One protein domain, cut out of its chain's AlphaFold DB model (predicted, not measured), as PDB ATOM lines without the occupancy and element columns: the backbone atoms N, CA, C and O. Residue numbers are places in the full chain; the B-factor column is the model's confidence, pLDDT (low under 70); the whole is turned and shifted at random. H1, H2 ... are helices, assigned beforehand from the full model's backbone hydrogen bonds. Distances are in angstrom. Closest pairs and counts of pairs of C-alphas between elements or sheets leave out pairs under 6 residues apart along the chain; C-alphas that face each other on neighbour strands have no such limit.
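AT A GLANCE: This is residues 13 to 94 of the 94 residues of the protein "Protein SirB1" of Klebsiella pneumoniae (UniProt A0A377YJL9). Long helix H2 is the spine: H1 and H2 make a hairpin at its first part, H4 packs steeply there too, and H3 slants across its other end. The link from H3 to H4 loops away, with residues 76 to 82 sticking out. The 82 printed residues include four named helices, H1 to H4 in order, and no named strand: all helix, only just loose, close to compact, radius of gyration of the C-alphas 14.5 A, spans 42 by 28 by 16 A.

HOW THE PARTS SIT: H1, residues 14 to 25, touches H2, residues 31 to 48, at a shallow tilt of 19 degrees, opposite ways; the closest C-alphas, of Val 19 and Ser 31, are 6.2 A apart. H3, residues 55 to 69, only just touches H2, with 3 pairs of C-alphas within 8 A, closest Ala 45 and Leu 62, 6.8 A. H4, residues 87 to 93, touches H2 at a steep tilt of 64 degrees, closest C-alphas Val 34 and Asp 88, 5.7 A. H3 and H4 are apart. Every O i to N i+4 pair is within hydrogen-bond range in H1, H2 and H4; in H3, 10 of 11.

IN THESE COORDINATES: H1, 16.5 A long, begins at C-alpha 14 (5.250, 42.988, -17.493). H2 measures 25.9 A, H3 19.9 A. H4, 9.8 A, ends at C-alpha 93 (5.930, 25.451, -5.940).

THE WHOLE: The printed part has no cut. The farthest C-alphas, Asp 27 and Asp 54, are 42.5 A apart. Residues 70 to 86 form a long link; pLDDT is under 70 at 76 to 82.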
ATOM      1  N   PRO A  13       5.293  43.769 -22.259       85.94
ATOM      2  CA  PRO A  13       4.671  42.893 -21.278       85.94
ATOM      3  C   PRO A  13       5.418  42.926 -19.940       85.94
ATOM      4  O   PRO A  13       6.646  42.858 -19.888       85.94
ATOM      5  N   LEU A  14       4.666  42.979 -18.838       85.50
ATOM      6  CA  LEU A  14       5.250  42.988 -17.493       85.50
ATOM      7  C   LEU A  14       6.094  41.733 -17.221       85.50
ATOM      8  O   LEU A  14       7.112  41.826 -16.539       85.50
ATOM      9  N   CYS A  15       5.705  40.576 -17.770       86.00
ATOM     10  CA  CYS A  15       6.462  39.330 -17.634       86.00
ATOM     11  C   CYS A  15       7.883  39.445 -18.198       86.00
ATOM     12  O   CYS A  15       8.821  39.003 -17.542       86.00
ATOM     13  N   ASP A  16       8.050  40.104 -19.344       87.62
ATOM     14  CA  ASP A  16       9.352  40.268 -19.996       87.62
ATOM     15  C   ASP A  16      10.265  41.146 -19.136       87.62
ATOM     16  O   ASP A  16      11.437  40.835 -18.928       87.62
ATOM     17  N   GLY A  17       9.700  42.205 -18.548       88.75
ATOM     18  CA  GLY A  17      10.404  43.051 -17.588       88.75
ATOM     19  C   GLY A  17      10.826  42.284 -16.332       88.75
ATOM     20  O   GLY A  17      11.951  42.439 -15.863       88.75
ATOM     21  N   MET A  18       9.957  41.419 -15.801       88.88
ATOM     22  CA  MET A  18      10.269  40.602 -14.622       88.88
ATOM     23  C   MET A  18      11.353  39.556 -14.893       88.88
ATOM     24  O   MET A  18      12.224  39.356 -14.043       88.88
ATOM     25  N   VAL A  19      11.336  38.913 -16.065       90.56
ATOM     26  CA  VAL A  19      12.396  37.989 -16.502       90.56
ATOM     27  C   VAL A  19      13.719  38.742 -16.635       90.56
ATOM     28  O   VAL A  19      14.703  38.337 -16.020       90.56
ATOM     29  N   LEU A  20      13.722  39.894 -17.316       90.31
ATOM     30  CA  LEU A  20      14.912  40.726 -17.507       90.31
ATOM     31  C   LEU A  20      15.518  41.227 -16.184       90.31
ATOM     32  O   LEU A  20      16.742  41.282 -16.039       90.31
ATOM     33  N   ILE A  21      14.681  41.617 -15.216       90.31
ATOM     34  CA  ILE A  21      15.139  41.982 -13.867       90.31
ATOM     35  C   ILE A  21      15.738  40.756 -13.174       90.31
ATOM     36  O   ILE A  21      16.816  40.848 -12.592       90.31
ATOM     37  N   SER A  22      15.066  39.608 -13.243       92.06
ATOM     38  CA  SER A  22      15.510  38.392 -12.556       92.06
ATOM     39  C   SER A  22      16.861  37.895 -13.075       92.06
ATOM     40  O   SER A  22      17.718  37.553 -12.263       92.06
ATOM     41  N   GLU A  23      17.091  37.952 -14.391       92.12
ATOM     42  CA  GLU A  23      18.387  37.643 -15.017       92.12
ATOM     43  C   GLU A  23      19.518  38.567 -14.542       92.12
ATOM     44  O   GLU A  23      20.660  38.136 -14.433       92.12
ATOM     45  N   GLN A  24      19.219  39.836 -14.248       90.75
ATOM     46  CA  GLN A  24      20.224  40.805 -13.794       90.75
ATOM     47  C   GLN A  24      20.517  40.730 -12.296       90.75
ATOM     48  O   GLN A  24      21.605  41.111 -11.869       90.75
ATOM     49  N   VAL A  25      19.547  40.303 -11.486       91.44
ATOM     50  CA  VAL A  25      19.713  40.215 -10.028       91.44
ATOM     51  C   VAL A  25      20.281  38.855  -9.614       91.44
ATOM     52  O   VAL A  25      20.951  38.772  -8.584       91.44
ATOM     53  N   ARG A  26      20.020  37.786 -10.380       92.06
ATOM     54  CA  ARG A  26      20.384  36.417 -10.007       92.06
ATOM     55  C   ARG A  26      21.002  35.652 -11.181       92.06
ATOM     56  O   ARG A  26      20.298  35.223 -12.088       92.06
ATOM     57  N   ASP A  27      22.311  35.417 -11.101       92.19
ATOM     58  CA  ASP A  27      23.112  34.789 -12.169       92.19
ATOM     59  C   ASP A  27      22.627  33.389 -12.591       92.19
ATOM     60  O   ASP A  27      22.823  32.979 -13.733       92.19
ATOM     61  N   ASP A  28      22.006  32.633 -11.678       93.81
ATOM     62  CA  ASP A  28      21.478  31.287 -11.938       93.81
ATOM     63  C   ASP A  28      19.971  31.277 -12.265       93.81
ATOM     64  O   ASP A  28      19.317  30.232 -12.193       93.81
ATOM     65  N   PHE A  29      19.381  32.434 -12.585       94.75
ATOM     66  CA  PHE A  29      17.972  32.516 -12.947       94.75
ATOM     67  C   PHE A  29      17.689  31.762 -14.259       94.75
ATOM     68  O   PHE A  29      18.243  32.105 -15.304       94.75
ATOM     69  N   PRO A  30      16.813  30.736 -14.250       96.25
ATOM     70  CA  PRO A  30      16.592  29.896 -15.417       96.25
ATOM     71  C   PRO A  30      15.531  30.523 -16.336       96.25
ATOM     72  O   PRO A  30      14.434  29.984 -16.482       96.25
ATOM     73  N   SER A  31      15.843  31.666 -16.954       94.81
ATOM     74  CA  SER A  31      14.898  32.448 -17.772       94.81
ATOM     75  C   SER A  31      14.197  31.618 -18.837       94.81
ATOM     76  O   SER A  31      12.973  31.630 -18.916       94.81
ATOM     77  N   ARG A  32      14.947  30.787 -19.563       94.44
ATOM     78  CA  ARG A  32      14.386  29.876 -20.566       94.44
ATOM     79  C   ARG A  32      13.311  28.941 -20.000       94.44
ATOM     80  O   ARG A  32      12.281  28.752 -20.635       94.44
ATOM     81  N   PHE A  33      13.536  28.359 -18.819       95.88
ATOM     82  CA  PHE A  33      12.537  27.499 -18.173       95.88
ATOM     83  C   PHE A  33      11.282  28.295 -17.809       95.88
ATOM     84  O   PHE A  33      10.168  27.836 -18.050       95.88
ATOM     85  N   VAL A  34      11.462  29.497 -17.256       95.44
ATOM     86  CA  VAL A  34      10.352  30.382 -16.881       95.44
ATOM     87  C   VAL A  34       9.530  30.769 -18.110       95.44
ATOM     88  O   VAL A  34       8.308  30.649 -18.086       95.44
ATOM     89  N   GLU A  35      10.181  31.173 -19.200       93.94
ATOM     90  CA  GLU A  35       9.523  31.513 -20.464       93.94
ATOM     91  C   GLU A  35       8.760  30.321 -21.053       93.94
ATOM     92  O   GLU A  35       7.585  30.449 -21.395       93.94
ATOM     93  N   GLU A  36       9.401  29.150 -21.144       96.00
ATOM     94  CA  GLU A  36       8.784  27.933 -21.683       96.00
ATOM     95  C   GLU A  36       7.551  27.519 -20.865       96.00
ATOM     96  O   GLU A  36       6.518  27.161 -21.442       96.00
ATOM     97  N   GLU A  37       7.626  27.620 -19.537       96.75
ATOM     98  CA  GLU A  37       6.537  27.239 -18.644       96.75
ATOM     99  C   GLU A  37       5.378  28.244 -18.656       96.75
ATOM    100  O   GLU A  37       4.217  27.838 -18.730       96.75
ATOM    101  N   LEU A  38       5.658  29.551 -18.680       94.69
ATOM    102  CA  LEU A  38       4.620  30.575 -18.849       94.69
ATOM    103  C   LEU A  38       3.917  30.438 -20.204       94.69
ATOM    104  O   LEU A  38       2.690  30.506 -20.277       94.69
ATOM    105  N   GLN A  39       4.669  30.170 -21.274       95.12
ATOM    106  CA  GLN A  39       4.100  29.902 -22.595       95.12
ATOM    107  C   GLN A  39       3.254  28.623 -22.612       95.12
ATOM    108  O   GLN A  39       2.248  28.555 -23.319       95.12
ATOM    109  N   ARG A  40       3.629  27.600 -21.834       97.12
ATOM    110  CA  ARG A  40       2.821  26.385 -21.672       97.12
ATOM    111  C   ARG A  40       1.489  26.691 -20.988       97.12
ATOM    112  O   ARG A  40       0.458  26.267 -21.500       97.12
ATOM    113  N   LEU A  41       1.502  27.438 -19.884       96.88
ATOM    114  CA  LEU A  41       0.288  27.840 -19.164       96.88
ATOM    115  C   LEU A  41      -0.619  28.728 -20.025       96.88
ATOM    116  O   LEU A  41      -1.827  28.516 -20.059       96.88
ATOM    117  N   LEU A  42      -0.039  29.659 -20.791       95.31
ATOM    118  CA  LEU A  42      -0.788  30.491 -21.732       95.31
ATOM    119  C   LEU A  42      -1.510  29.651 -22.793       95.31
ATOM    120  O   LEU A  42      -2.687  29.888 -23.051       95.31
ATOM    121  N   ARG A  43      -0.832  28.658 -23.385       97.56
ATOM    122  CA  ARG A  43      -1.460  27.755 -24.364       97.56
ATOM    123  C   ARG A  43      -2.612  26.963 -23.753       97.56
ATOM    124  O   ARG A  43      -3.676  26.914 -24.354       97.56
ATOM    125  N   LEU A  44      -2.431  26.422 -22.546       97.69
ATOM    126  CA  LEU A  44      -3.507  25.721 -21.837       97.69
ATOM    127  C   LEU A  44      -4.710  26.634 -21.578       97.69
ATOM    128  O   LEU A  44      -5.844  26.242 -21.824       97.69
ATOM    129  N   ALA A  45      -4.471  27.877 -21.151       97.44
ATOM    130  CA  ALA A  45      -5.545  28.849 -20.968       97.44
ATOM    131  C   ALA A  45      -6.309  29.111 -22.271       97.44
ATOM    132  O   ALA A  45      -7.530  29.185 -22.268       97.44
ATOM    133  N   GLN A  46      -5.595  29.251 -23.391       96.81
ATOM    134  CA  GLN A  46      -6.193  29.513 -24.703       96.81
ATOM    135  C   GLN A  46      -6.989  28.322 -25.253       96.81
ATOM    136  O   GLN A  46      -7.925  28.527 -26.022       96.81
ATOM    137  N   GLU A  47      -6.623  27.095 -24.879       97.19
ATOM    138  CA  GLU A  47      -7.376  25.883 -25.218       97.19
ATOM    139  C   GLU A  47      -8.684  25.785 -24.414       97.19
ATOM    140  O   GLU A  47      -9.710  25.369 -24.955       97.19
ATOM    141  N   GLU A  48      -8.668  26.226 -23.155       97.50
ATOM    142  CA  GLU A  48      -9.802  26.146 -22.224       97.50
ATOM    143  C   GLU A  48     -10.754  27.356 -22.291       97.50
ATOM    144  O   GLU A  48     -11.942  27.240 -21.980       97.50
ATOM    145  N   ILE A  49     -10.254  28.530 -22.690       97.81
ATOM    146  CA  ILE A  49     -10.998  29.795 -22.692       97.81
ATOM    147  C   ILE A  49     -11.305  30.207 -24.129       97.81
ATOM    148  O   ILE A  49     -10.454  30.717 -24.860       97.81
ATOM    149  N   ALA A  50     -12.563  30.041 -24.531       96.25
ATOM    150  CA  ALA A  50     -12.980  30.416 -25.874       96.25
ATOM    151  C   ALA A  50     -13.023  31.952 -26.045       96.25
ATOM    152  O   ALA A  50     -13.714  32.630 -25.277       96.25
ATOM    153  N   PRO A  51     -12.425  32.518 -27.115       94.62
ATOM    154  CA  PRO A  51     -12.465  33.962 -27.386       94.62
ATOM    155  C   PRO A  51     -13.874  34.525 -27.612       94.62
ATOM    156  O   PRO A  51     -14.074  35.736 -27.579       94.62
ATOM    157  N   SER A  52     -14.848  33.655 -27.896       96.94
ATOM    158  CA  SER A  52     -16.248  34.021 -28.113       96.94
ATOM    159  C   SER A  52     -17.044  34.207 -26.822       96.94
ATOM    160  O   SER A  52     -18.202  34.611 -26.892       96.94
ATOM    161  N   TRP A  53     -16.489  33.838 -25.664       97.88
ATOM    162  CA  TRP A  53     -17.134  34.086 -24.376       97.88
ATOM    163  C   TRP A  53     -17.098  35.573 -24.039       97.88
ATOM    164  O   TRP A  53     -16.218  36.301 -24.498       97.88
ATOM    165  N   ASP A  54     -18.048  36.023 -23.230       97.75
ATOM    166  CA  ASP A  54     -17.982  37.348 -22.632       97.75
ATOM    167  C   ASP A  54     -16.779  37.462 -21.679       97.75
ATOM    168  O   ASP A  54     -16.232  36.469 -21.196       97.75
ATOM    169  N   GLN A  55     -16.348  38.696 -21.428       97.31
ATOM    170  CA  GLN A  55     -15.128  38.964 -20.671       97.31
ATOM    171  C   GLN A  55     -15.201  38.467 -19.221       97.31
ATOM    172  O   GLN A  55     -14.187  38.020 -18.692       97.31
ATOM    173  N   GLU A  56     -16.370  38.543 -18.582       98.00
ATOM    174  CA  GLU A  56     -16.552  38.107 -17.195       98.00
ATOM    175  C   GLU A  56     -16.303  36.604 -17.091       98.00
ATOM    176  O   GLU A  56     -15.423  36.174 -16.346       98.00
ATOM    177  N   ARG A  57     -16.936  35.822 -17.968       98.06
ATOM    178  CA  ARG A  57     -16.735  34.376 -18.033       98.06
ATOM    179  C   ARG A  57     -15.301  33.974 -18.390       98.06
ATOM    180  O   ARG A  57     -14.798  32.973 -17.880       98.06
ATOM    181  N   GLN A  58     -14.629  34.718 -19.273       98.25
ATOM    182  CA  GLN A  58     -13.215  34.462 -19.583       98.25
ATOM    183  C   GLN A  58     -12.327  34.654 -18.347       98.25
ATOM    184  O   GLN A  58     -11.434  33.845 -18.099       98.25
ATOM    185  N   ILE A  59     -12.579  35.713 -17.571       97.75
ATOM    186  CA  ILE A  59     -11.832  36.004 -16.347       97.75
ATOM    187  C   ILE A  59     -12.122  34.948 -15.281       97.75
ATOM    188  O   ILE A  59     -11.177  34.436 -14.693       97.75
ATOM    189  N   GLU A  60     -13.386  34.585 -15.056       98.19
ATOM    190  CA  GLU A  60     -13.762  33.536 -14.099       98.19
ATOM    191  C   GLU A  60     -13.033  32.225 -14.401       98.19
ATOM    192  O   GLU A  60     -12.358  31.685 -13.525       98.19
ATOM    193  N   ARG A  61     -13.055  31.773 -15.663       98.06
ATOM    194  CA  ARG A  61     -12.346  30.550 -16.058       98.06
ATOM    195  C   ARG A  61     -10.835  30.669 -15.872       98.06
ATOM    196  O   ARG A  61     -10.198  29.709 -15.453       98.06
ATOM    197  N   LEU A  62     -10.245  31.831 -16.161       98.00
ATOM    198  CA  LEU A  62      -8.819  32.055 -15.925       98.00
ATOM    199  C   LEU A  62      -8.467  31.983 -14.432       98.00
ATOM    200  O   LEU A  62      -7.418  31.443 -14.089       98.00
ATOM    201  N   LEU A  63      -9.320  32.515 -13.554       97.69
ATOM    202  CA  LEU A  63      -9.117  32.458 -12.106       97.69
ATOM    203  C   LEU A  63      -9.232  31.025 -11.576       97.69
ATOM    204  O   LEU A  63      -8.384  30.632 -10.781       97.69
ATOM    205  N   GLU A  64     -10.207  30.242 -12.048       97.94
ATOM    206  CA  GLU A  64     -10.328  28.808 -11.729       97.94
ATOM    207  C   GLU A  64      -9.078  28.033 -12.167       97.94
ATOM    208  O   GLU A  64      -8.476  27.308 -11.375       97.94
ATOM    209  N   LEU A  65      -8.633  28.230 -13.415       98.12
ATOM    210  CA  LEU A  65      -7.410  27.603 -13.915       98.12
ATOM    211  C   LEU A  65      -6.205  27.975 -13.044       98.12
ATOM    212  O   LEU A  65      -5.413  27.111 -12.683       98.12
ATOM    213  N   PHE A  66      -6.077  29.252 -12.685       96.88
ATOM    214  CA  PHE A  66      -4.938  29.759 -11.927       96.88
ATOM    215  C   PHE A  66      -4.908  29.246 -10.483       96.88
ATOM    216  O   PHE A  66      -3.900  28.674 -10.068       96.88
ATOM    217  N   TYR A  67      -5.987  29.451  -9.723       95.81
ATOM    218  CA  TYR A  67      -6.018  29.172  -8.286       95.81
ATOM    219  C   TYR A  67      -6.335  27.713  -7.957       95.81
ATOM    220  O   TYR A  67      -5.761  27.176  -7.011       95.81
ATOM    221  N   ASP A  68      -7.209  27.067  -8.730       95.50
ATOM    222  CA  ASP A  68      -7.704  25.734  -8.390       95.50
ATOM    223  C   ASP A  68      -6.971  24.644  -9.177       95.50
ATOM    224  O   ASP A  68      -6.473  23.684  -8.588       95.50
ATOM    225  N   GLU A  69      -6.867  24.778 -10.503       96.31
ATOM    226  CA  GLU A  69      -6.307  23.704 -11.339       96.31
ATOM    227  C   GLU A  69      -4.772  23.712 -11.393       96.31
ATOM    228  O   GLU A  69      -4.141  22.654 -11.398       96.31
ATOM    229  N   TRP A  70      -4.150  24.893 -11.442       96.19
ATOM    230  CA  TRP A  70      -2.690  25.033 -11.481       96.19
ATOM    231  C   TRP A  70      -2.055  25.215 -10.103       96.19
ATOM    232  O   TRP A  70      -0.830  25.149 -10.016       96.19
ATOM    233  N   GLY A  71      -2.870  25.429  -9.067       93.44
ATOM    234  CA  GLY A  71      -2.450  25.478  -7.665       93.44
ATOM    235  C   GLY A  71      -1.829  26.799  -7.207       93.44
ATOM    236  O   GLY A  71      -1.473  26.935  -6.035       93.44
ATOM    237  N   PHE A  72      -1.734  27.813  -8.079       93.00
ATOM    238  CA  PHE A  72      -1.135  29.083  -7.677       93.00
ATOM    239  C   PHE A  72      -1.867  29.661  -6.471       93.00
ATOM    240  O   PHE A  72      -3.082  29.818  -6.459       93.00
ATOM    241  N   GLY A  73      -1.111  30.040  -5.451       87.81
ATOM    242  CA  GLY A  73      -1.691  30.535  -4.219       87.81
ATOM    243  C   GLY A  73      -0.666  31.209  -3.332       87.81
ATOM    244  O   GLY A  73       0.504  31.378  -3.681       87.81
ATOM    245  N   ALA A  74      -1.118  31.620  -2.152       80.81
ATOM    246  CA  ALA A  74      -0.225  32.154  -1.139       80.81
ATOM    247  C   ALA A  74       0.728  31.064  -0.624       80.81
ATOM    248  O   ALA A  74       0.333  29.912  -0.435       80.81
ATOM    249  N   SER A  75       1.971  31.444  -0.318       73.25
ATOM    250  CA  SER A  75       2.934  30.531   0.299       73.25
ATOM    251  C   SER A  75       2.417  30.046   1.659       73.25
ATOM    252  O   SER A  75       2.249  30.847   2.582       73.25
ATOM    253  N   GLN A  76       2.188  28.740   1.805       64.88
ATOM    254  CA  GLN A  76       1.782  28.120   3.068       64.88
ATOM    255  C   GLN A  76       3.031  27.848   3.930       64.88
ATOM    256  O   GLN A  76       3.815  26.952   3.625       64.88
ATOM    257  N   GLY A  77       3.245  28.618   5.005       65.44
ATOM    258  CA  GLY A  77       4.312  28.370   5.988       65.44
ATOM    259  C   GLY A  77       5.259  29.547   6.238       65.44
ATOM    260  O   GLY A  77       4.881  30.711   6.121       65.44
ATOM    261  N   VAL A  78       6.499  29.247   6.648       57.16
ATOM    262  CA  VAL A  78       7.537  30.263   6.884       57.16
ATOM    263  C   VAL A  78       7.818  30.970   5.565       57.16
ATOM    264  O   VAL A  78       8.281  30.331   4.622       57.16
ATOM    265  N   TYR A  79       7.579  32.283   5.523       56.72
ATOM    266  CA  TYR A  79       8.074  33.172   4.475       56.72
ATOM    267  C   TYR A  79       9.596  33.004   4.373       56.72
ATOM    268  O   TYR A  79      10.370  33.704   5.029       56.72
ATOM    269  N   ARG A  80      10.059  32.067   3.543       57.53
ATOM    270  CA  ARG A  80      11.395  32.144   2.962       57.53
ATOM    271  C   ARG A  80      11.311  33.313   2.000       57.53
ATOM    272  O   ARG A  80      10.934  33.141   0.850       57.53
ATOM    273  N   LEU A  81      11.531  34.509   2.547       63.25
ATOM    274  CA  LEU A  81      11.162  35.809   1.980       63.25
ATOM    275  C   LEU A  81      11.569  35.995   0.512       63.25
ATOM    276  O   LEU A  81      10.952  36.791  -0.183       63.25
ATOM    277  N   SER A  82      12.583  35.267   0.044       69.19
ATOM    278  CA  SER A  82      13.059  35.292  -1.334       69.19
ATOM    279  C   SER A  82      12.356  34.322  -2.284       69.19
ATOM    280  O   SER A  82      12.239  34.637  -3.459       69.19
ATOM    281  N   ASP A  83      11.891  33.153  -1.835       77.25
ATOM    282  CA  ASP A  83      11.392  32.110  -2.752       77.25
ATOM    283  C   ASP A  83      10.089  32.541  -3.439       77.25
ATOM    284  O   ASP A  83       9.864  32.219  -4.598       77.25
ATOM    285  N   ALA A  84       9.268  33.348  -2.763       80.38
ATOM    286  CA  ALA A  84       8.068  33.944  -3.352       80.38
ATOM    287  C   ALA A  84       8.363  35.116  -4.314       80.38
ATOM    288  O   ALA A  84       7.455  35.576  -5.001       80.38
ATOM    289  N   LEU A  85       9.605  35.619  -4.362       83.81
ATOM    290  CA  LEU A  85      10.004  36.706  -5.268       83.81
ATOM    291  C   LEU A  85      10.440  36.189  -6.640       83.81
ATOM    292  O   LEU A  85      10.390  36.929  -7.620       83.81
ATOM    293  N   TRP A  86      10.891  34.937  -6.716       89.25
ATOM    294  CA  TRP A  86      11.489  34.392  -7.926       89.25
ATOM    295  C   TRP A  86      10.487  33.565  -8.728       89.25
ATOM    296  O   TRP A  86       9.980  32.552  -8.243       89.25
ATOM    297  N   LEU A  87      10.247  33.957  -9.982       90.69
ATOM    298  CA  LEU A  87       9.275  33.289 -10.855       90.69
ATOM    299  C   LEU A  87       9.557  31.795 -11.032       90.69
ATOM    300  O   LEU A  87       8.622  31.004 -11.018       90.69
ATOM    301  N   ASP A  88      10.821  31.379 -11.135       93.19
ATOM    302  CA  ASP A  88      11.170  29.959 -11.247       93.19
ATOM    303  C   ASP A  88      10.744  29.160 -10.009       93.19
ATOM    304  O   ASP A  88      10.262  28.037 -10.129       93.19
ATOM    305  N   LYS A  89      10.862  29.749  -8.814       91.62
ATOM    306  CA  LYS A  89      10.451  29.113  -7.559       91.62
ATOM    307  C   LYS A  89       8.937  29.094  -7.412       91.62
ATOM    308  O   LYS A  89       8.398  28.074  -6.995       91.62
ATOM    309  N   VAL A  90       8.254  30.176  -7.778       90.88
ATOM    310  CA  VAL A  90       6.784  30.234  -7.782       90.88
ATOM    311  C   VAL A  90       6.212  29.209  -8.758       90.88
ATOM    312  O   VAL A  90       5.319  28.457  -8.398       90.88
ATOM    313  N   LEU A  91       6.771  29.108  -9.966       93.25
ATOM    314  CA  LEU A  91       6.331  28.136 -10.963       93.25
ATOM    315  C   LEU A  91       6.547  26.693 -10.503       93.25
ATOM    316  O   LEU A  91       5.724  25.847 -10.826       93.25
ATOM    317  N   VAL A  92       7.613  26.392  -9.762       92.06
ATOM    318  CA  VAL A  92       7.867  25.035  -9.249       92.06
ATOM    319  C   VAL A  92       6.986  24.682  -8.046       92.06
ATOM    320  O   VAL A  92       6.659  23.512  -7.877       92.06
ATOM    321  N   ASN A  93       6.617  25.666  -7.221       87.62
ATOM    322  CA  ASN A  93       5.930  25.451  -5.940       87.62
ATOM    323  C   ASN A  93       4.438  25.828  -5.942       87.62
ATOM    324  O   ASN A  93       3.844  25.895  -4.865       87.62
ATOM    325  N   ARG A  94       3.876  26.141  -7.111       79.88
ATOM    326  CA  ARG A  94       2.427  26.278  -7.301       79.88
ATOM    327  C   ARG A  94       1.709  24.970  -6.966       79.88
ATOM    328  O   ARG A  94       2.301  23.890  -7.202       79.88
TER     329      ARG A  94